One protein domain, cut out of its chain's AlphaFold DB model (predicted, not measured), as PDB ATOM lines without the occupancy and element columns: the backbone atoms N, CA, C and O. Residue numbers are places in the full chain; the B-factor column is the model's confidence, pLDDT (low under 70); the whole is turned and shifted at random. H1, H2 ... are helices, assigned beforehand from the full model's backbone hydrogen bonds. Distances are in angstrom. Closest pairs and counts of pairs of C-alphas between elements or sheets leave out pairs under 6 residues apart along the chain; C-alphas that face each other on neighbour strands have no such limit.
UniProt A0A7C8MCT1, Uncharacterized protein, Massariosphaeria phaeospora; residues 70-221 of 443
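AT A GLANCE: This is residues 70 to 221 of the 443 residues of an uncharacterized protein of Massariosphaeria phaeospora (UniProt A0A7C8MCT1). A helical hairpin, H4 and H5, makes the core, with H1, H2 and H3 on one side of it and H6, H7 and H8 on the other. Most of the helices that touch cross one another, and the long link between H4 and H5 reaches far from the core. The printed part has 152 residues with eight named helices, H1 to H8 in order along the chain, and no named strand; the class is all helix. It is compact, with a radius of gyration of the C-alphas of 15.4 A, and spans 46 by 39 by 33 A.

IN THESE COORDINATES: Find C-alpha 70 at (70.252, 11.050, 18.049); from there H1, residues 70 to 90, runs 30.2 A to C-alpha 90 at (98.175, 1.171, 12.264). Next come H2, residues 98 to 111, 20.1 A long, H3, residues 117 to 128, and H4, residues 132 to 143. After the long link, find H5 at residues 160 to 173, 19.9 A long, and H6 at residues 177 to 190, 19.5 A long. H7, residues 196 to 203, is followed by H8, residues 207 to 221, which runs 21.0 A to C-alpha 221 at (83.712, -15.047, -13.958).

HOW THE PARTS SIT: Begin at the hub, H4 and H5, which touch five helices each. They form a hairpin at a shallow tilt of 23 degrees, opposite ways; their closest C-alphas, of Ala 139 and Ser 164, are 4.6 A apart. H1 touches H2 at a steep tilt of 48 degrees, closest at the C-alphas of Phe 85 and Ala 98, 4.8 A apart; of H2, residues 98 to 102 alone take part. H2 and H3 form a second hairpin, at a shallow tilt of 28 degrees, with the C-alphas of Leu 108 and Asn 120 closest at 6.8 A. H3 is about perpendicular to H5, at 83 degrees, and touches it closest at the C-alphas of Pro 117 and Ser 170, 5.1 A apart. H6 touches H5 at a steep tilt of 62 degrees, opposite ways, the C-alphas of Ser 172 and Val 180 coming closest at 4.8 A. H7 touches H6, about perpendicular at 74 degrees, closest at the C-alphas of Ser 190 and Lys 199, 4.1 A apart. H8 touches H6 closest at the C-alphas of Val 180 and Cys 213, 6.0 A apart. H1 is apart from H6, H7 and H8. Every O i to N i+4 pair is within hydrogen-bond range in H2 to H8, and 16 of 17 in H1.

THE WHOLE: The C-alphas farthest apart, of Asn 152 and Ala 221, are 50.0 A apart. The printed part has no cut. Look for its one long link at residues 144 to 159, whose C-alphas lie 9 to 28 A from the mean of the C-alphas. The mean pLDDT of the printed part is 95.2, and residue 151 is under 70.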
ATOM      1  N   GLN A  70      69.655  11.220  19.375       90.56
ATOM      2  CA  GLN A  70      70.252  11.050  18.049       90.56
ATOM      3  C   GLN A  70      71.631  11.716  17.963       90.56
ATOM      4  O   GLN A  70      72.570  11.104  17.460       90.56
ATOM      5  N   GLN A  71      71.789  12.925  18.508       91.69
ATOM      6  CA  GLN A  71      73.099  13.586  18.585       91.69
ATOM      7  C   GLN A  71      74.090  12.775  19.431       91.69
ATOM      8  O   GLN A  71      75.234  12.569  19.024       91.69
ATOM      9  N   ALA A  72      73.640  12.259  20.578       91.69
ATOM     10  CA  ALA A  72      74.447  11.384  21.418       91.69
ATOM     11  C   ALA A  72      74.848  10.097  20.679       91.69
ATOM     12  O   ALA A  72      76.001   9.679  20.785       91.69
ATOM     13  N   ARG A  73      73.939   9.498  19.894       92.88
ATOM     14  CA  ARG A  73      74.258   8.327  19.066       92.88
ATOM     15  C   ARG A  73      75.329   8.640  18.034       92.88
ATOM     16  O   ARG A  73      76.306   7.905  17.956       92.88
ATOM     17  N   LEU A  74      75.166   9.726  17.281       93.50
ATOM     18  CA  LEU A  74      76.120  10.127  16.246       93.50
ATOM     19  C   LEU A  74      77.524  10.334  16.830       93.50
ATOM     20  O   LEU A  74      78.493   9.842  16.261       93.50
ATOM     21  N   ALA A  75      77.625  10.972  18.000       93.88
ATOM     22  CA  ALA A  75      78.900  11.163  18.688       93.88
ATOM     23  C   ALA A  75      79.531   9.839  19.164       93.88
ATOM     24  O   ALA A  75      80.745   9.655  19.058       93.88
ATOM     25  N   VAL A  76      78.723   8.901  19.678       94.06
ATOM     26  CA  VAL A  76      79.194   7.557  20.064       94.06
ATOM     27  C   VAL A  76      79.692   6.788  18.841       94.06
ATOM     28  O   VAL A  76      80.795   6.241  18.882       94.06
ATOM     29  N   ASP A  77      78.927   6.792  17.749       95.50
ATOM     30  CA  ASP A  77      79.266   6.083  16.515       95.50
ATOM     31  C   ASP A  77      80.512   6.641  15.841       95.50
ATOM     32  O   ASP A  77      81.339   5.862  15.368       95.50
ATOM     33  N   GLN A  78      80.664   7.964  15.821       96.44
ATOM     34  CA  GLN A  78      81.846   8.618  15.275       96.44
ATOM     35  C   GLN A  78      83.099   8.269  16.082       96.44
ATOM     36  O   GLN A  78      84.104   7.844  15.517       96.44
ATOM     37  N   ASN A  79      83.039   8.373  17.412       96.12
ATOM     38  CA  ASN A  79      84.177   8.020  18.260       96.12
ATOM     39  C   ASN A  79      84.556   6.536  18.110       96.12
ATOM     40  O   ASN A  79      85.739   6.202  18.037       96.12
ATOM     41  N   ALA A  80      83.565   5.642  18.012       96.25
ATOM     42  CA  ALA A  80      83.804   4.224  17.757       96.25
ATOM     43  C   ALA A  80      84.494   3.988  16.399       96.25
ATOM     44  O   ALA A  80      85.458   3.219  16.346       96.25
ATOM     45  N   ARG A  81      84.063   4.682  15.331       97.62
ATOM     46  CA  ARG A  81      84.709   4.633  14.006       97.62
ATOM     47  C   ARG A  81      86.148   5.122  14.056       97.62
ATOM     48  O   ARG A  81      87.036   4.353  13.712       97.62
ATOM     49  N   ILE A  82      86.400   6.324  14.575       98.00
ATOM     50  CA  ILE A  82      87.753   6.898  14.657       98.00
ATOM     51  C   ILE A  82      88.707   5.961  15.416       98.00
ATOM     52  O   ILE A  82      89.802   5.657  14.941       98.00
ATOM     53  N   GLN A  83      88.291   5.437  16.575       97.44
ATOM     54  CA  GLN A  83      89.122   4.516  17.360       97.44
ATOM     55  C   GLN A  83      89.373   3.178  16.656       97.44
ATOM     56  O   GLN A  83      90.442   2.581  16.807       97.44
ATOM     57  N   PHE A  84      88.379   2.651  15.938       97.56
ATOM     58  CA  PHE A  84      88.532   1.401  15.203       97.56
ATOM     59  C   PHE A  84      89.415   1.595  13.968       97.56
ATOM     60  O   PHE A  84      90.426   0.909  13.844       97.56
ATOM     61  N   PHE A  85      89.124   2.594  13.133       98.19
ATOM     62  CA  PHE A  85      89.903   2.922  11.938       98.19
ATOM     63  C   PHE A  85      91.351   3.278  12.263       98.19
ATOM     64  O   PHE A  85      92.246   2.828  11.558       98.19
ATOM     65  N   SER A  86      91.622   3.965  13.378       98.25
ATOM     66  CA  SER A  86      92.999   4.224  13.819       98.25
ATOM     67  C   SER A  86      93.792   2.927  14.028       98.25
ATOM     68  O   SER A  86      94.933   2.819  13.581       98.25
ATOM     69  N   ARG A  87      93.173   1.904  14.636       97.31
ATOM     70  CA  ARG A  87      93.794   0.581  14.818       97.31
ATOM     71  C   ARG A  87      93.955  -0.163  13.495       97.31
ATOM     72  O   ARG A  87      94.982  -0.798  13.282       97.31
ATOM     73  N   CYS A  88      92.961  -0.081  12.613       96.50
ATOM     74  CA  CYS A  88      93.015  -0.682  11.282       96.50
ATOM     75  C   CYS A  88      94.153  -0.091  10.442       96.50
ATOM     76  O   CYS A  88      94.920  -0.846   9.852       96.50
ATOM     77  N   PHE A  89      94.302   1.234  10.447       97.06
ATOM     78  CA  PHE A  89      95.361   1.949   9.740       97.06
ATOM     79  C   PHE A  89      96.748   1.598  10.294       97.06
ATOM     80  O   PHE A  89      97.638   1.222   9.539       97.06
ATOM     81  N   GLN A  90      96.921   1.601  11.623       96.88
ATOM     82  CA  GLN A  90      98.175   1.171  12.264       96.88
ATOM     83  C   GLN A  90      98.545  -0.284  11.936       96.88
ATOM     84  O   GLN A  90      99.723  -0.628  11.898       96.88
ATOM     85  N   GLY A  91      97.545  -1.137  11.705       95.06
ATOM     86  CA  GLY A  91      97.728  -2.521  11.275       95.06
ATOM     87  C   GLY A  91      97.878  -2.709   9.764       95.06
ATOM     88  O   GLY A  91      97.933  -3.857   9.333       95.06
ATOM     89  N   GLY A  92      97.887  -1.634   8.965       94.44
ATOM     90  CA  GLY A  92      97.962  -1.698   7.501       94.44
ATOM     91  C   GLY A  92      96.737  -2.329   6.830       94.44
ATOM     92  O   GLY A  92      96.839  -2.813   5.709       94.44
ATOM     93  N   ARG A  93      95.587  -2.375   7.519       93.62
ATOM     94  CA  ARG A  93      94.350  -3.013   7.025       93.62
ATOM     95  C   ARG A  93      93.470  -2.083   6.194       93.62
ATOM     96  O   ARG A  93      92.648  -2.546   5.416       93.62
ATOM     97  N   ILE A  94      93.609  -0.778   6.390       96.56
ATOM     98  CA  ILE A  94      92.982   0.253   5.559       96.56
ATOM     99  C   ILE A  94      94.057   1.267   5.165       96.56
ATOM    100  O   ILE A  94      94.990   1.493   5.935       96.56
ATOM    101  N   GLN A  95      93.922   1.866   3.980       96.62
ATOM    102  CA  GLN A  95      94.906   2.819   3.443       96.62
ATOM    103  C   GLN A  95      94.716   4.250   3.960       96.62
ATOM    104  O   GLN A  95      95.668   5.024   4.000       96.62
ATOM    105  N   LEU A  96      93.493   4.610   4.354       97.81
ATOM    106  CA  LEU A  96      93.176   5.937   4.876       97.81
ATOM    107  C   LEU A  96      93.417   6.006   6.384       97.81
ATOM    108  O   LEU A  96      93.104   5.064   7.117       97.81
ATOM    109  N   ASP A  97      93.910   7.151   6.857       98.19
ATOM    110  CA  ASP A  97      93.903   7.448   8.286       98.19
ATOM    111  C   ASP A  97      92.467   7.533   8.832       98.19
ATOM    112  O   ASP A  97      91.482   7.613   8.096       98.19
ATOM    113  N   ALA A  98      92.347   7.511  10.159       98.12
ATOM    114  CA  ALA A  98      91.060   7.407  10.835       98.12
ATOM    115  C   ALA A  98      90.086   8.552  10.519       98.12
ATOM    116  O   ALA A  98      88.880   8.309  10.490       98.12
ATOM    117  N   THR A  99      90.590   9.770  10.308       98.25
ATOM    118  CA  THR A  99      89.756  10.948  10.041       98.25
ATOM    119  C   THR A  99      89.237  10.895   8.612       98.25
ATOM    120  O   THR A  99      88.027  10.926   8.406       98.25
ATOM    121  N   ASN A 100      90.131  10.692   7.641       98.38
ATOM    122  CA  ASN A 100      89.757  10.574   6.232       98.38
ATOM    123  C   ASN A 100      88.819   9.380   5.981       98.38
ATOM    124  O   ASN A 100      87.882   9.473   5.192       98.38
ATOM    125  N   ALA A 101      89.030   8.265   6.687       98.44
ATOM    126  CA  ALA A 101      88.149   7.103   6.635       98.44
ATOM    127  C   ALA A 101      86.738   7.392   7.192       98.44
ATOM    128  O   ALA A 101      85.745   6.952   6.610       98.44
ATOM    129  N   ASP A 102      86.632   8.126   8.310       98.50
ATOM    130  CA  ASP A 102      85.346   8.537   8.896       98.50
ATOM    131  C   ASP A 102      84.587   9.508   7.984       98.50
ATOM    132  O   ASP A 102      83.379   9.342   7.781       98.50
ATOM    133  N   GLU A 103      85.298  10.482   7.414       98.31
ATOM    134  CA  GLU A 103      84.756  11.455   6.464       98.31
ATOM    135  C   GLU A 103      84.199  10.757   5.223       98.31
ATOM    136  O   GLU A 103      83.012  10.910   4.936       98.31
ATOM    137  N   LEU A 104      84.996   9.902   4.574       98.38
ATOM    138  CA  LEU A 104      84.595   9.147   3.386       98.38
ATOM    139  C   LEU A 104      83.335   8.300   3.635       98.38
ATOM    140  O   LEU A 104      82.366   8.342   2.876       98.38
ATOM    141  N   VAL A 105      83.319   7.523   4.721       98.31
ATOM    142  CA  VAL A 105      82.180   6.657   5.064       98.31
ATOM    143  C   VAL A 105      80.921   7.481   5.358       98.31
ATOM    144  O   VAL A 105      79.813   7.102   4.962       98.31
ATOM    145  N   THR A 106      81.076   8.622   6.031       98.00
ATOM    146  CA  THR A 106      79.968   9.534   6.337       98.00
ATOM    147  C   THR A 106      79.439  10.210   5.072       98.00
ATOM    148  O   THR A 106      78.219  10.297   4.895       98.00
ATOM    149  N   GLU A 107      80.326  10.633   4.171       97.88
ATOM    150  CA  GLU A 107      79.987  11.221   2.876       97.88
ATOM    151  C   GLU A 107      79.163  10.242   2.036       97.88
ATOM    152  O   GLU A 107      78.025  10.565   1.673       97.88
ATOM    153  N   LEU A 108      79.671   9.022   1.820       98.06
ATOM    154  CA  LEU A 108      78.986   7.968   1.067       98.06
ATOM    155  C   LEU A 108      77.606   7.655   1.659       98.06
ATOM    156  O   LEU A 108      76.612   7.539   0.939       98.06
ATOM    157  N   TRP A 109      77.510   7.565   2.986       97.69
ATOM    158  CA  TRP A 109      76.241   7.285   3.653       97.69
ATOM    159  C   TRP A 109      75.232   8.430   3.531       97.69
ATOM    160  O   TRP A 109      74.031   8.188   3.373       97.69
ATOM    161  N   SER A 110      75.691   9.678   3.628       96.38
ATOM    162  CA  SER A 110      74.831  10.866   3.578       96.38
ATOM    163  C   SER A 110      74.272  11.148   2.177       96.38
ATOM    164  O   SER A 110      73.182  11.710   2.041       96.38
ATOM    165  N   SER A 111      74.984  10.714   1.138       96.31
ATOM    166  CA  SER A 111      74.642  10.899  -0.277       96.31
ATOM    167  C   SER A 111      73.815   9.752  -0.872       96.31
ATOM    168  O   SER A 111      73.341   9.879  -2.001       96.31
ATOM    169  N   ARG A 112      73.538   8.684  -0.105       96.38
ATOM    170  CA  ARG A 112      72.863   7.450  -0.565       96.38
ATOM    171  C   ARG A 112      71.514   7.622  -1.274       96.38
ATOM    172  O   ARG A 112      71.092   6.730  -1.997       96.38
ATOM    173  N   THR A 113      70.803   8.722  -1.023       96.56
ATOM    174  CA  THR A 113      69.508   9.027  -1.661       96.56
ATOM    175  C   THR A 113      69.606  10.070  -2.772       96.56
ATOM    176  O   THR A 113      68.621  10.303  -3.464       96.56
ATOM    177  N   LYS A 114      70.755  10.739  -2.909       96.44
ATOM    178  CA  LYS A 114      70.950  11.894  -3.797       96.44
ATOM    179  C   LYS A 114      71.752  11.544  -5.044       96.44
ATOM    180  O   LYS A 114      71.515  12.129  -6.093       96.44
ATOM    181  N   VAL A 115      72.715  10.638  -4.904       96.06
ATOM    182  CA  VAL A 115      73.663  10.269  -5.956       96.06
ATOM    183  C   VAL A 115      73.493   8.788  -6.262       96.06
ATOM    184  O   VAL A 115      73.253   7.986  -5.356       96.06
ATOM    185  N   ASP A 116      73.607   8.429  -7.540       97.38
ATOM    186  CA  ASP A 116      73.683   7.031  -7.952       97.38
ATOM    187  C   ASP A 116      74.821   6.313  -7.187       97.38
ATOM    188  O   ASP A 116      75.948   6.819  -7.173       97.38
ATOM    189  N   PRO A 117      74.566   5.155  -6.546       96.94
ATOM    190  CA  PRO A 117      75.549   4.501  -5.685       96.94
ATOM    191  C   PRO A 117      76.886   4.182  -6.364       96.94
ATOM    192  O   PRO A 117      77.928   4.295  -5.721       96.94
ATOM    193  N   VAL A 118      76.873   3.813  -7.651       98.06
ATOM    194  CA  VAL A 118      78.092   3.476  -8.409       98.06
ATOM    195  C   VAL A 118      78.906   4.733  -8.677       98.06
ATOM    196  O   VAL A 118      80.099   4.780  -8.380       98.06
ATOM    197  N   SER A 119      78.246   5.775  -9.179       98.12
ATOM    198  CA  SER A 119      78.876   7.074  -9.435       98.12
ATOM    199  C   SER A 119      79.491   7.660  -8.161       98.12
ATOM    200  O   SER A 119      80.586   8.214  -8.196       98.12
ATOM    201  N   ASN A 120      78.817   7.474  -7.024       97.69
ATOM    202  CA  ASN A 120      79.260   7.956  -5.721       97.69
ATOM    203  C   ASN A 120      80.569   7.297  -5.253       97.69
ATOM    204  O   ASN A 120      81.511   7.994  -4.884       97.69
ATOM    205  N   VAL A 121      80.674   5.960  -5.311       98.38
ATOM    206  CA  VAL A 121      81.910   5.266  -4.893       98.38
ATOM    207  C   VAL A 121      83.071   5.495  -5.856       98.38
ATOM    208  O   VAL A 121      84.215   5.551  -5.414       98.38
ATOM    209  N   LEU A 122      82.799   5.670  -7.154       98.31
ATOM    210  CA  LEU A 122      83.830   6.003  -8.142       98.31
ATOM    211  C   LEU A 122      84.385   7.417  -7.927       98.31
ATOM    212  O   LEU A 122      85.602   7.592  -7.907       98.31
ATOM    213  N   LEU A 123      83.511   8.403  -7.701       98.06
ATOM    214  CA  LEU A 123      83.922   9.772  -7.387       98.06
ATOM    215  C   LEU A 123      84.718   9.830  -6.078       98.06
ATOM    216  O   LEU A 123      85.727  10.527  -5.987       98.06
ATOM    217  N   ALA A 124      84.288   9.073  -5.071       98.12
ATOM    218  CA  ALA A 124      84.999   8.973  -3.809       98.12
ATOM    219  C   ALA A 124      86.393   8.339  -3.968       98.12
ATOM    220  O   ALA A 124      87.364   8.849  -3.410       98.12
ATOM    221  N   ALA A 125      86.520   7.273  -4.766       98.31
ATOM    222  CA  ALA A 125      87.810   6.656  -5.073       98.31
ATOM    223  C   ALA A 125      88.782   7.665  -5.711       98.31
ATOM    224  O   ALA A 125      89.936   7.768  -5.293       98.31
ATOM    225  N   GLU A 126      88.297   8.470  -6.660       98.25
ATOM    226  CA  GLU A 126      89.078   9.533  -7.300       98.25
ATOM    227  C   GLU A 126      89.460  10.649  -6.314       98.25
ATOM    228  O   GLU A 126      90.631  11.023  -6.222       98.25
ATOM    229  N   THR A 127      88.495  11.134  -5.528       98.12
ATOM    230  CA  THR A 127      88.678  12.238  -4.568       98.12
ATOM    231  C   THR A 127      89.718  11.896  -3.505       98.12
ATOM    232  O   THR A 127      90.615  12.693  -3.223       98.12
ATOM    233  N   TYR A 128      89.638  10.686  -2.951       98.06
ATOM    234  CA  TYR A 128      90.542  10.212  -1.904       98.06
ATOM    235  C   TYR A 128      91.809   9.532  -2.453       98.06
ATOM    236  O   TYR A 128      92.681   9.164  -1.669       98.06
ATOM    237  N   LYS A 129      91.949   9.400  -3.783       97.94
ATOM    238  CA  LYS A 129      93.082   8.745  -4.468       97.94
ATOM    239  C   LYS A 129      93.336   7.313  -3.982       97.94
ATOM    240  O   LYS A 129      94.480   6.916  -3.757       97.94
ATOM    241  N   ILE A 130      92.263   6.546  -3.830       98.00
ATOM    242  CA  ILE A 130      92.285   5.137  -3.416       98.00
ATOM    243  C   ILE A 130      91.568   4.269  -4.450       98.00
ATOM    244  O   ILE A 130      90.829   4.774  -5.293       98.00
ATOM    245  N   ASN A 131      91.766   2.953  -4.404       97.88
ATOM    246  CA  ASN A 131      91.070   2.034  -5.303       97.88
ATOM    247  C   ASN A 131      89.711   1.614  -4.720       97.88
ATOM    248  O   ASN A 131      89.480   1.684  -3.513       97.88
ATOM    249  N   LEU A 132      88.822   1.075  -5.563       97.62
ATOM    250  CA  LEU A 132      87.545   0.501  -5.105       97.62
ATOM    251  C   LEU A 132      87.726  -0.618  -4.064       97.62
ATOM    252  O   LEU A 132      86.921  -0.743  -3.138       97.62
ATOM    253  N   ALA A 133      88.812  -1.387  -4.171       96.25
ATOM    254  CA  ALA A 133      89.152  -2.416  -3.197       96.25
ATOM    255  C   ALA A 133      89.402  -1.820  -1.798       96.25
ATOM    256  O   ALA A 133      88.990  -2.412  -0.803       96.25
ATOM    257  N   ASP A 134      89.999  -0.628  -1.708       97.25
ATOM    258  CA  ASP A 134      90.261   0.050  -0.432       97.25
ATOM    259  C   ASP A 134      88.956   0.539   0.217       97.25
ATOM    260  O   ASP A 134      88.766   0.395   1.428       97.25
ATOM    261  N   ILE A 135      88.011   1.042  -0.589       98.44
ATOM    262  CA  ILE A 135      86.656   1.399  -0.129       98.44
ATOM    263  C   ILE A 135      85.915   0.150   0.364       98.44
ATOM    264  O   ILE A 135      85.238   0.183   1.395       98.44
ATOM    265  N   THR A 136      86.087  -0.977  -0.326       97.81
ATOM    266  CA  THR A 136      85.518  -2.266   0.078       97.81
ATOM    267  C   THR A 136      86.086  -2.738   1.419       97.81
ATOM    268  O   THR A 136      85.319  -3.124   2.304       97.81
ATOM    269  N   GLN A 137      87.404  -2.644   1.631       96.94
ATOM    270  CA  GLN A 137      88.021  -2.960   2.926       96.94
ATOM    271  C   GLN A 137      87.530  -2.028   4.040       96.94
ATOM    272  O   GLN A 137      87.269  -2.472   5.160       96.94
ATOM    273  N   LEU A 138      87.319  -0.746   3.736       98.00
ATOM    274  CA  LEU A 138      86.743   0.202   4.685       98.00
ATOM    275  C   LEU A 138      85.284  -0.138   5.037       98.00
ATOM    276  O   LEU A 138      84.880  -0.029   6.201       98.00
ATOM    277  N   ALA A 139      84.496  -0.620   4.074       98.12
ATOM    278  CA  ALA A 139      83.153  -1.130   4.330       98.12
ATOM    279  C   ALA A 139      83.181  -2.371   5.239       98.12
ATOM    280  O   ALA A 139      82.401  -2.433   6.195       98.12
ATOM    281  N   LEU A 140      84.109  -3.313   5.018       96.69
ATOM    282  CA  LEU A 140      84.325  -4.468   5.908       96.69
ATOM    283  C   LEU A 140      84.707  -4.029   7.324       96.69
ATOM    284  O   LEU A 140      84.124  -4.515   8.297       96.69
ATOM    285  N   ALA A 141      85.636  -3.078   7.446       97.06
ATOM    286  CA  ALA A 141      86.045  -2.511   8.726       97.06
ATOM    287  C   ALA A 141      84.851  -1.893   9.466       97.06
ATOM    288  O   ALA A 141      84.648  -2.157  10.649       97.06
ATOM    289  N   THR A 142      84.022  -1.125   8.753       97.81
ATOM    290  CA  THR A 142      82.834  -0.462   9.310       97.81
ATOM    291  C   THR A 142      81.840  -1.478   9.877       97.81
ATOM    292  O   THR A 142      81.351  -1.299  10.989       97.81
ATOM    293  N   GLY A 143      81.591  -2.588   9.172       96.31
ATOM    294  CA  GLY A 143      80.674  -3.643   9.626       96.31
ATOM    295  C   GLY A 143      81.173  -4.440  10.839       96.31
ATOM    296  O   GLY A 143      80.396  -5.144  11.480       96.31
ATOM    297  N   ARG A 144      82.464  -4.332  11.186       95.19
ATOM    298  CA  ARG A 144      83.068  -4.993  12.358       95.19
ATOM    299  C   ARG A 144      83.053  -4.138  13.623       95.19
ATOM    300  O   ARG A 144      83.460  -4.616  14.685       95.19
ATOM    301  N   ILE A 145      82.587  -2.894  13.542       95.94
ATOM    302  CA  ILE A 145      82.493  -2.022  14.710       95.94
ATOM    303  C   ILE A 145      81.350  -2.511  15.596       95.94
ATOM    304  O   ILE A 145      80.181  -2.519  15.209       95.94
ATOM    305  N   VAL A 146      81.704  -2.943  16.804       94.06
ATOM    306  CA  VAL A 146      80.746  -3.440  17.792       94.06
ATOM    307  C   VAL A 146      79.856  -2.291  18.260       94.06
ATOM    308  O   VAL A 146      80.352  -1.222  18.619       94.06
ATOM    309  N   ASP A 147      78.545  -2.531  18.311       93.12
ATOM    310  CA  ASP A 147      77.597  -1.576  18.879       93.12
ATOM    311  C   ASP A 147      77.855  -1.421  20.387       93.12
ATOM    312  O   ASP A 147      77.466  -2.260  21.203       93.12
ATOM    313  N   SER A 148      78.549  -0.348  20.768       84.56
ATOM    314  CA  SER A 148      78.813  -0.034  22.166       84.56
ATOM    315  C   SER A 148      77.563   0.566  22.811       84.56
ATOM    316  O   SER A 148      77.447   1.788  22.956       84.56
ATOM    317  N   GLN A 149      76.619  -0.275  23.229       76.12
ATOM    318  CA  GLN A 149      75.543   0.183  24.102       76.12
ATOM    319  C   GLN A 149      76.129   0.481  25.482       76.12
ATOM    320  O   GLN A 149      76.358  -0.415  26.294       76.12
ATOM    321  N   LYS A 150      76.412   1.758  25.766       72.62
ATOM    322  CA  LYS A 150      76.687   2.178  27.143       72.62
ATOM    323  C   LYS A 150      75.418   1.909  27.952       72.62
ATOM    324  O   LYS A 150      74.390   2.527  27.691       72.62
ATOM    325  N   SER A 151      75.516   1.007  28.929       62.94
ATOM    326  CA  SER A 151      74.411   0.353  29.657       62.94
ATOM    327  C   SER A 151      73.342   1.268  30.265       62.94
ATOM    328  O   SER A 151      72.288   0.788  30.663       62.94
ATOM    329  N   ASN A 152      73.593   2.573  30.357       75.88
ATOM    330  CA  ASN A 152      72.755   3.498  31.115       75.88
ATOM    331  C   ASN A 152      71.939   4.453  30.231       75.88
ATOM    332  O   ASN A 152      71.124   5.208  30.754       75.88
ATOM    333  N   LEU A 153      72.140   4.449  28.908       78.62
ATOM    334  CA  LEU A 153      71.409   5.315  27.985       78.62
ATOM    335  C   LEU A 153      70.589   4.458  27.018       78.62
ATOM    336  O   LEU A 153      71.121   3.561  26.367       78.62
ATOM    337  N   ARG A 154      69.289   4.754  26.894       86.00
ATOM    338  CA  ARG A 154      68.422   4.187  25.848       86.00
ATOM    339  C   ARG A 154      68.770   4.838  24.507       86.00
ATOM    340  O   ARG A 154      68.074   5.741  24.055       86.00
ATOM    341  N   ILE A 155      69.890   4.433  23.917       87.31
ATOM    342  CA  ILE A 155      70.342   4.915  22.610       87.31
ATOM    343  C   ILE A 155      69.839   3.945  21.530       87.31
ATOM    344  O   ILE A 155      69.798   2.736  21.753       87.31
ATOM    345  N   SER A 156      69.447   4.462  20.364       91.00
ATOM    346  CA  SER A 156      69.117   3.645  19.189       91.00
ATOM    347  C   SER A 156      70.280   2.716  18.789       91.00
ATOM    348  O   SER A 156      71.425   3.028  19.112       91.00
ATOM    349  N   PRO A 157      70.026   1.599  18.079       93.06
ATOM    350  CA  PRO A 157      71.083   0.726  17.560       93.06
ATOM    351  C   PRO A 157      72.055   1.441  16.616       93.06
ATOM    352  O   PRO A 157      71.699   2.451  16.002       93.06
ATOM    353  N   SER A 158      73.264   0.893  16.475       95.12
ATOM    354  CA  SER A 158      74.264   1.420  15.536       95.12
ATOM    355  C   SER A 158      73.801   1.410  14.084       95.12
ATOM    356  O   SER A 158      73.196   0.444  13.618       95.12
ATOM    357  N   ILE A 159      74.199   2.444  13.338       96.38
ATOM    358  CA  ILE A 159      74.061   2.489  11.877       96.38
ATOM    359  C   ILE A 159      75.267   1.898  11.129       96.38
ATOM    360  O   ILE A 159      75.234   1.857   9.903       96.38
ATOM    361  N   HIS A 160      76.318   1.428  11.820       96.81
ATOM    362  CA  HIS A 160      77.541   0.913  11.173       96.81
ATOM    363  C   HIS A 160      77.266  -0.265  10.230       96.81
ATOM    364  O   HIS A 160      77.809  -0.315   9.133       96.81
ATOM    365  N   ASN A 161      76.380  -1.179  10.622       96.00
ATOM    366  CA  ASN A 161      76.009  -2.339   9.812       96.00
ATOM    367  C   ASN A 161      75.258  -1.952   8.523       96.00
ATOM    368  O   ASN A 161      75.740  -2.307   7.451       96.00
ATOM    369  N   PRO A 162      74.152  -1.178   8.582       97.00
ATOM    370  CA  PRO A 162      73.507  -0.648   7.378       97.00
ATOM    371  C   PRO A 162      74.444   0.165   6.475       97.00
ATOM    372  O   PRO A 162      74.361   0.085   5.253       97.00
ATOM    373  N   MET A 163      75.347   0.941   7.078       97.62
ATOM    374  CA  MET A 163      76.344   1.747   6.375       97.62
ATOM    375  C   MET A 163      77.359   0.881   5.629       97.62
ATOM    376  O   MET A 163      77.602   1.111   4.447       97.62
ATOM    377  N   SER A 164      77.885  -0.149   6.291       97.75
ATOM    378  CA  SER A 164      78.741  -1.168   5.684       97.75
ATOM    379  C   SER A 164      78.045  -1.858   4.509       97.75
ATOM    380  O   SER A 164      78.608  -1.895   3.419       97.75
ATOM    381  N   ASP A 165      76.802  -2.316   4.690       97.06
ATOM    382  CA  ASP A 165      76.046  -3.017   3.646       97.06
ATOM    383  C   ASP A 165      75.815  -2.125   2.419       97.06
ATOM    384  O   ASP A 165      76.008  -2.566   1.288       97.06
ATOM    385  N   PHE A 166      75.460  -0.853   2.631       97.88
ATOM    386  CA  PHE A 166      75.272   0.109   1.544       97.88
ATOM    387  C   PHE A 166      76.560   0.345   0.749       97.88
ATOM    388  O   PHE A 166      76.541   0.284  -0.483       97.88
ATOM    389  N   ILE A 167      77.683   0.597   1.429       98.50
ATOM    390  CA  ILE A 167      78.966   0.832   0.752       98.50
ATOM    391  C   ILE A 167      79.408  -0.442   0.017       98.50
ATOM    392  O   ILE A 167      79.826  -0.366  -1.137       98.50
ATOM    393  N   MET A 168      79.230  -1.615   0.632       98.06
ATOM    394  CA  MET A 168      79.540  -2.914   0.030       98.06
ATOM    395  C   MET A 168      78.729  -3.168  -1.246       98.06
ATOM    396  O   MET A 168      79.283  -3.547  -2.276       98.06
ATOM    397  N   LEU A 169      77.417  -2.919  -1.207       98.12
ATOM    398  CA  LEU A 169      76.537  -3.050  -2.370       98.12
ATOM    399  C   LEU A 169      76.904  -2.058  -3.475       98.12
ATOM    400  O   LEU A 169      76.866  -2.413  -4.652       98.12
ATOM    401  N   SER A 170      77.293  -0.840  -3.105       98.38
ATOM    402  CA  SER A 170      77.743   0.181  -4.056       98.38
ATOM    403  C   SER A 170      79.029  -0.255  -4.770       98.38
ATOM    404  O   SER A 170      79.099  -0.190  -5.996       98.38
ATOM    405  N   CYS A 171      80.001  -0.802  -4.029       98.56
ATOM    406  CA  CYS A 171      81.237  -1.358  -4.593       98.56
ATOM    407  C   CYS A 171      80.969  -2.595  -5.468       98.56
ATOM    408  O   CYS A 171      81.532  -2.719  -6.554       98.56
ATOM    409  N   SER A 172      80.055  -3.475  -5.048       98.44
ATOM    410  CA  SER A 172      79.624  -4.640  -5.833       98.44
ATOM    411  C   SER A 172      79.013  -4.226  -7.177       98.44
ATOM    412  O   SER A 172      79.395  -4.748  -8.225       98.44
ATOM    413  N   LYS A 173      78.131  -3.214  -7.179       97.94
ATOM    414  CA  LYS A 173      77.557  -2.638  -8.409       97.94
ATOM    415  C   LYS A 173      78.603  -1.945  -9.285       97.94
ATOM    416  O   LYS A 173      78.482  -1.971 -10.506       97.94
ATOM    417  N   ALA A 174      79.650  -1.387  -8.680       98.19
ATOM    418  CA  ALA A 174      80.827  -0.874  -9.380       98.19
ATOM    419  C   ALA A 174      81.782  -1.983  -9.875       98.19
ATOM    420  O   ALA A 174      82.862  -1.682 -10.379       98.19
ATOM    421  N   MET A 175      81.383  -3.259  -9.778       98.12
ATOM    422  CA  MET A 175      82.142  -4.433 -10.213       98.12
ATOM    423  C   MET A 175      83.453  -4.662  -9.446       98.12
ATOM    424  O   MET A 175      84.367  -5.295  -9.983       98.12
ATOM    425  N   ASP A 176      83.546  -4.203  -8.192       98.06
ATOM    426  CA  ASP A 176      84.663  -4.557  -7.316       98.06
ATOM    427  C   ASP A 176      84.630  -6.067  -6.986       98.06
ATOM    428  O   ASP A 176      83.647  -6.553  -6.409       98.06
ATOM    429  N   PRO A 177      85.677  -6.844  -7.331       97.25
ATOM    430  CA  PRO A 177      85.662  -8.285  -7.112       97.25
ATOM    431  C   PRO A 177      85.559  -8.684  -5.644       97.25
ATOM    432  O   PRO A 177      84.908  -9.681  -5.333       97.25
ATOM    433  N   THR A 178      86.184  -7.935  -4.738       96.00
ATOM    434  CA  THR A 178      86.188  -8.257  -3.310       96.00
ATOM    435  C   THR A 178      84.789  -8.098  -2.729       96.00
ATOM    436  O   THR A 178      84.317  -8.998  -2.033       96.00
ATOM    437  N   ALA A 179      84.082  -7.027  -3.091       97.88
ATOM    438  CA  ALA A 179      82.713  -6.789  -2.650       97.88
ATOM    439  C   ALA A 179      81.753  -7.872  -3.161       97.88
ATOM    440  O   ALA A 179      81.015  -8.472  -2.376       97.88
ATOM    441  N   VAL A 180      81.806  -8.186  -4.464       98.38
ATOM    442  CA  VAL A 180      80.958  -9.229  -5.068       98.38
ATOM    443  C   VAL A 180      81.209 -10.586  -4.405       98.38
ATOM    444  O   VAL A 180      80.261 -11.282  -4.030       98.38
ATOM    445  N   LEU A 181      82.477 -10.967  -4.229       97.25
ATOM    446  CA  LEU A 181      82.847 -12.248  -3.626       97.25
ATOM    447  C   LEU A 181      82.485 -12.323  -2.145       97.25
ATOM    448  O   LEU A 181      82.066 -13.387  -1.696       97.25
ATOM    449  N   HIS A 182      82.597 -11.223  -1.400       96.62
ATOM    450  CA  HIS A 182      82.200 -11.174   0.003       96.62
ATOM    451  C   HIS A 182      80.689 -11.384   0.163       96.62
ATOM    452  O   HIS A 182      80.248 -12.232   0.940       96.62
ATOM    453  N   ILE A 183      79.882 -10.653  -0.613       97.81
ATOM    454  CA  ILE A 183      78.421 -10.766  -0.573       97.81
ATOM    455  C   ILE A 183      77.977 -12.167  -0.996       97.81
ATOM    456  O   ILE A 183      77.260 -12.852  -0.265       97.81
ATOM    457  N   MET A 184      78.417 -12.621  -2.169       98.19
ATOM    458  CA  MET A 184      77.975 -13.907  -2.705       98.19
ATOM    459  C   MET A 184      78.556 -15.087  -1.922       98.19
ATOM    460  O   MET A 184      77.901 -16.122  -1.796       98.19
ATOM    461  N   GLY A 185      79.744 -14.926  -1.334       96.75
ATOM    462  CA  GLY A 185      80.321 -15.869  -0.384       96.75
ATOM    463  C   GLY A 185      79.470 -15.979   0.879       96.75
ATOM    464  O   GLY A 185      79.200 -17.088   1.337       96.75
ATOM    465  N   ALA A 186      78.953 -14.861   1.396       96.31
ATOM    466  CA  ALA A 186      78.031 -14.872   2.527       96.31
ATOM    467  C   ALA A 186      76.718 -15.601   2.196       96.31
ATOM    468  O   ALA A 186      76.262 -16.412   2.998       96.31
ATOM    469  N   VAL A 187      76.151 -15.385   1.002       96.75
ATOM    470  CA  VAL A 187      74.959 -16.110   0.512       96.75
ATOM    471  C   VAL A 187      75.236 -17.604   0.352       96.75
ATOM    472  O   VAL A 187      74.409 -18.452   0.688       96.75
ATOM    473  N   TYR A 188      76.413 -17.961  -0.158       96.00
ATOM    474  CA  TYR A 188      76.817 -19.355  -0.232       96.00
ATOM    475  C   TYR A 188      76.890 -19.947   1.185       96.00
ATOM    476  O   TYR A 188      76.254 -20.955   1.492       96.00
ATOM    477  N   LEU A 189      77.597 -19.304   2.102       93.75
ATOM    478  CA  LEU A 189      77.796 -19.820   3.450       93.75
ATOM    479  C   LEU A 189      76.536 -19.759   4.333       93.75
ATOM    480  O   LEU A 189      76.425 -20.567   5.247       93.75
ATOM    481  N   SER A 190      75.548 -18.903   4.048       93.88
ATOM    482  CA  SER A 190      74.330 -18.762   4.868       93.88
ATOM    483  C   SER A 190      73.451 -20.012   4.914       93.88
ATOM    484  O   SER A 190      72.670 -20.180   5.852       93.88
ATOM    485  N   ASN A 191      73.572 -20.887   3.913       86.81
ATOM    486  CA  ASN A 191      72.879 -22.177   3.892       86.81
ATOM    487  C   ASN A 191      73.505 -23.189   4.863       86.81
ATOM    488  O   ASN A 191      72.859 -24.169   5.230       86.81
ATOM    489  N   ASN A 192      74.741 -22.942   5.301       80.94
ATOM    490  CA  ASN A 192      75.421 -23.746   6.297       80.94
ATOM    491  C   ASN A 192      75.248 -23.069   7.664       80.94
ATOM    492  O   ASN A 192      75.550 -21.892   7.842       80.94
ATOM    493  N   ASN A 193      74.809 -23.819   8.676       74.25
ATOM    494  CA  ASN A 193      74.662 -23.287  10.039       74.25
ATOM    495  C   ASN A 193      76.008 -22.986  10.735       74.25
ATOM    496  O   ASN A 193      76.010 -22.615  11.903       74.25
ATOM    497  N   THR A 194      77.140 -23.151  10.046       75.75
ATOM    498  CA  THR A 194      78.500 -23.025  10.593       75.75
ATOM    499  C   THR A 194      78.990 -21.581  10.689       75.75
ATOM    500  O   THR A 194      79.954 -21.305  11.389       75.75
ATOM    501  N   THR A 195      78.365 -20.634   9.983       84.75
ATOM    502  CA  THR A 195      78.837 -19.238   9.940       84.75
ATOM    503  C   THR A 195      77.690 -18.256  10.189       84.75
ATOM    504  O   THR A 195      77.119 -17.723   9.229       84.75
ATOM    505  N   PRO A 196      77.344 -17.973  11.463       87.62
ATOM    506  CA  PRO A 196      76.265 -17.046  11.814       87.62
ATOM    507  C   PRO A 196      76.419 -15.666  11.163       87.62
ATOM    508  O   PRO A 196      75.448 -15.105  10.662       87.62
ATOM    509  N   THR A 197      77.648 -15.149  11.081       88.69
ATOM    510  CA  THR A 197      77.953 -13.854  10.450       88.69
ATOM    511  C   THR A 197      77.579 -13.820   8.969       88.69
ATOM    512  O   THR A 197      76.964 -12.855   8.520       88.69
ATOM    513  N   ALA A 198      77.875 -14.885   8.214       91.81
ATOM    514  CA  ALA A 198      77.509 -14.983   6.799       91.81
ATOM    515  C   ALA A 198      75.987 -14.966   6.612       91.81
ATOM    516  O   ALA A 198      75.465 -14.260   5.751       91.81
ATOM    517  N   LYS A 199      75.263 -15.678   7.485       93.00
ATOM    518  CA  LYS A 199      73.798 -15.668   7.511       93.00
ATOM    519  C   LYS A 199      73.239 -14.276   7.813       93.00
ATOM    520  O   LYS A 199      72.295 -13.849   7.157       93.00
ATOM    521  N   THR A 200      73.837 -13.545   8.752       92.69
ATOM    522  CA  THR A 200      73.447 -12.160   9.061       92.69
ATOM    523  C   THR A 200      73.704 -11.212   7.891       92.69
ATOM    524  O   THR A 200      72.866 -10.360   7.616       92.69
ATOM    525  N   ILE A 201      74.825 -11.346   7.175       93.69
ATOM    526  CA  ILE A 201      75.102 -10.550   5.966       93.69
ATOM    527  C   ILE A 201      74.056 -10.848   4.884       93.69
ATOM    528  O   ILE A 201      73.394  -9.927   4.417       93.69
ATOM    529  N   ALA A 202      73.839 -12.124   4.551       95.38
ATOM    530  CA  ALA A 202      72.886 -12.521   3.515       95.38
ATOM    531  C   ALA A 202      71.446 -12.066   3.825       95.38
ATOM    532  O   ALA A 202      70.738 -11.608   2.934       95.38
ATOM    533  N   ASN A 203      71.022 -12.137   5.092       95.62
ATOM    534  CA  ASN A 203      69.673 -11.744   5.514       95.62
ATOM    535  C   ASN A 203      69.427 -10.227   5.517       95.62
ATOM    536  O   ASN A 203      68.270  -9.812   5.549       95.62
ATOM    537  N   ARG A 204      70.481  -9.400   5.525       95.31
ATOM    538  CA  ARG A 204      70.355  -7.933   5.474       95.31
ATOM    539  C   ARG A 204      70.141  -7.401   4.058       95.31
ATOM    540  O   ARG A 204      69.789  -6.237   3.908       95.31
ATOM    541  N   MET A 205      70.314  -8.245   3.042       96.12
ATOM    542  CA  MET A 205      70.179  -7.870   1.638       96.12
ATOM    543  C   MET A 205      68.830  -8.304   1.068       96.12
ATOM    544  O   MET A 205      68.317  -9.389   1.349       96.12
ATOM    545  N   SER A 206      68.245  -7.451   0.233       97.25
ATOM    546  CA  SER A 206      67.016  -7.752  -0.493       97.25
ATOM    547  C   SER A 206      67.263  -8.749  -1.629       97.25
ATOM    548  O   SER A 206      68.355  -8.870  -2.181       97.25
ATOM    549  N   ARG A 207      66.204  -9.448  -2.060       97.06
ATOM    550  CA  ARG A 207      66.296 -10.395  -3.186       97.06
ATOM    551  C   ARG A 207      66.726  -9.734  -4.498       97.06
ATOM    552  O   ARG A 207      67.337 -10.407  -5.319       97.06
ATOM    553  N   SER A 208      66.374  -8.468  -4.722       97.62
ATOM    554  CA  SER A 208      66.818  -7.711  -5.899       97.62
ATOM    555  C   SER A 208      68.317  -7.435  -5.846       97.62
ATOM    556  O   SER A 208      69.010  -7.735  -6.806       97.62
ATOM    557  N   GLU A 209      68.833  -6.978  -4.703       97.44
ATOM    558  CA  GLU A 209      70.270  -6.719  -4.524       97.44
ATOM    559  C   GLU A 209      71.105  -7.994  -4.686       97.44
ATOM    560  O   GLU A 209      72.168  -7.970  -5.304       97.44
ATOM    561  N   LEU A 210      70.601  -9.131  -4.196       97.31
ATOM    562  CA  LEU A 210      71.268 -10.420  -4.376       97.31
ATOM    563  C   LEU A 210      71.281 -10.880  -5.842       97.31
ATOM    564  O   LEU A 210      72.261 -11.482  -6.271       97.31
ATOM    565  N   LYS A 211      70.235 -10.579  -6.624       97.88
ATOM    566  CA  LYS A 211      70.225 -10.854  -8.071       97.88
ATOM    567  C   LYS A 211      71.244  -9.994  -8.814       97.88
ATOM    568  O   LYS A 211      71.938 -10.520  -9.680       97.88
ATOM    569  N   ASP A 212      71.362  -8.717  -8.452       97.44
ATOM    570  CA  ASP A 212      72.369  -7.818  -9.025       97.44
ATOM    571  C   ASP A 212      73.788  -8.341  -8.733       97.44
ATOM    572  O   ASP A 212      74.624  -8.417  -9.631       97.44
ATOM    573  N   CYS A 213      74.047  -8.784  -7.495       98.12
ATOM    574  CA  CYS A 213      75.338  -9.362  -7.110       98.12
ATOM    575  C   CYS A 213      75.612 -10.713  -7.792       98.12
ATOM    576  O   CYS A 213      76.758 -11.006  -8.135       98.12
ATOM    577  N   GLU A 214      74.584 -11.537  -8.021       98.31
ATOM    578  CA  GLU A 214      74.724 -12.786  -8.776       98.31
ATOM    579  C   GLU A 214      75.111 -12.508 -10.235       98.31
ATOM    580  O   GLU A 214      75.979 -13.189 -10.781       98.31
ATOM    581  N   GLU A 215      74.519 -11.490 -10.862       98.31
ATOM    582  CA  GLU A 215      74.903 -11.081 -12.213       98.31
ATOM    583  C   GLU A 215      76.329 -10.519 -12.246       98.31
ATOM    584  O   GLU A 215      77.131 -10.940 -13.079       98.31
ATOM    585  N   ALA A 216      76.697  -9.666 -11.286       98.44
ATOM    586  CA  ALA A 216      78.068  -9.177 -11.147       98.44
ATOM    587  C   ALA A 216      79.076 -10.333 -10.996       98.44
ATOM    588  O   ALA A 216      80.123 -10.337 -11.648       98.44
ATOM    589  N   LEU A 217      78.742 -11.369 -10.214       98.62
ATOM    590  CA  LEU A 217      79.570 -12.568 -10.063       98.62
ATOM    591  C   LEU A 217      79.779 -13.286 -11.403       98.62
ATOM    592  O   LEU A 217      80.913 -13.634 -11.739       98.62
ATOM    593  N   ARG A 218      78.715 -13.472 -12.197       98.44
ATOM    594  CA  ARG A 218      78.812 -14.082 -13.537       98.44
ATOM    595  C   ARG A 218      79.690 -13.248 -14.465       98.44
ATOM    596  O   ARG A 218      80.552 -13.798 -15.145       98.44
ATOM    597  N   GLN A 219      79.521 -11.928 -14.466       98.38
ATOM    598  CA  GLN A 219      80.322 -11.023 -15.291       98.38
ATOM    599  C   GLN A 219      81.809 -11.060 -14.903       98.38
ATOM    600  O   GLN A 219      82.679 -11.107 -15.775       98.38
ATOM    601  N   LEU A 220      82.131 -11.116 -13.606       98.38
ATOM    602  CA  LEU A 220      83.509 -11.302 -13.135       98.38
ATOM    603  C   LEU A 220      84.091 -12.657 -13.558       98.38
ATOM    604  O   LEU A 220      85.251 -12.727 -13.970       98.38
ATOM    605  N   ALA A 221      83.296 -13.724 -13.505       98.00
ATOM    606  CA  ALA A 221      83.712 -15.047 -13.958       98.00
ATOM    607  C   ALA A 221      83.971 -15.085 -15.478       98.00
ATOM    608  O   ALA A 221      84.968 -15.659 -15.924       98.00
TER     609      ALA A 221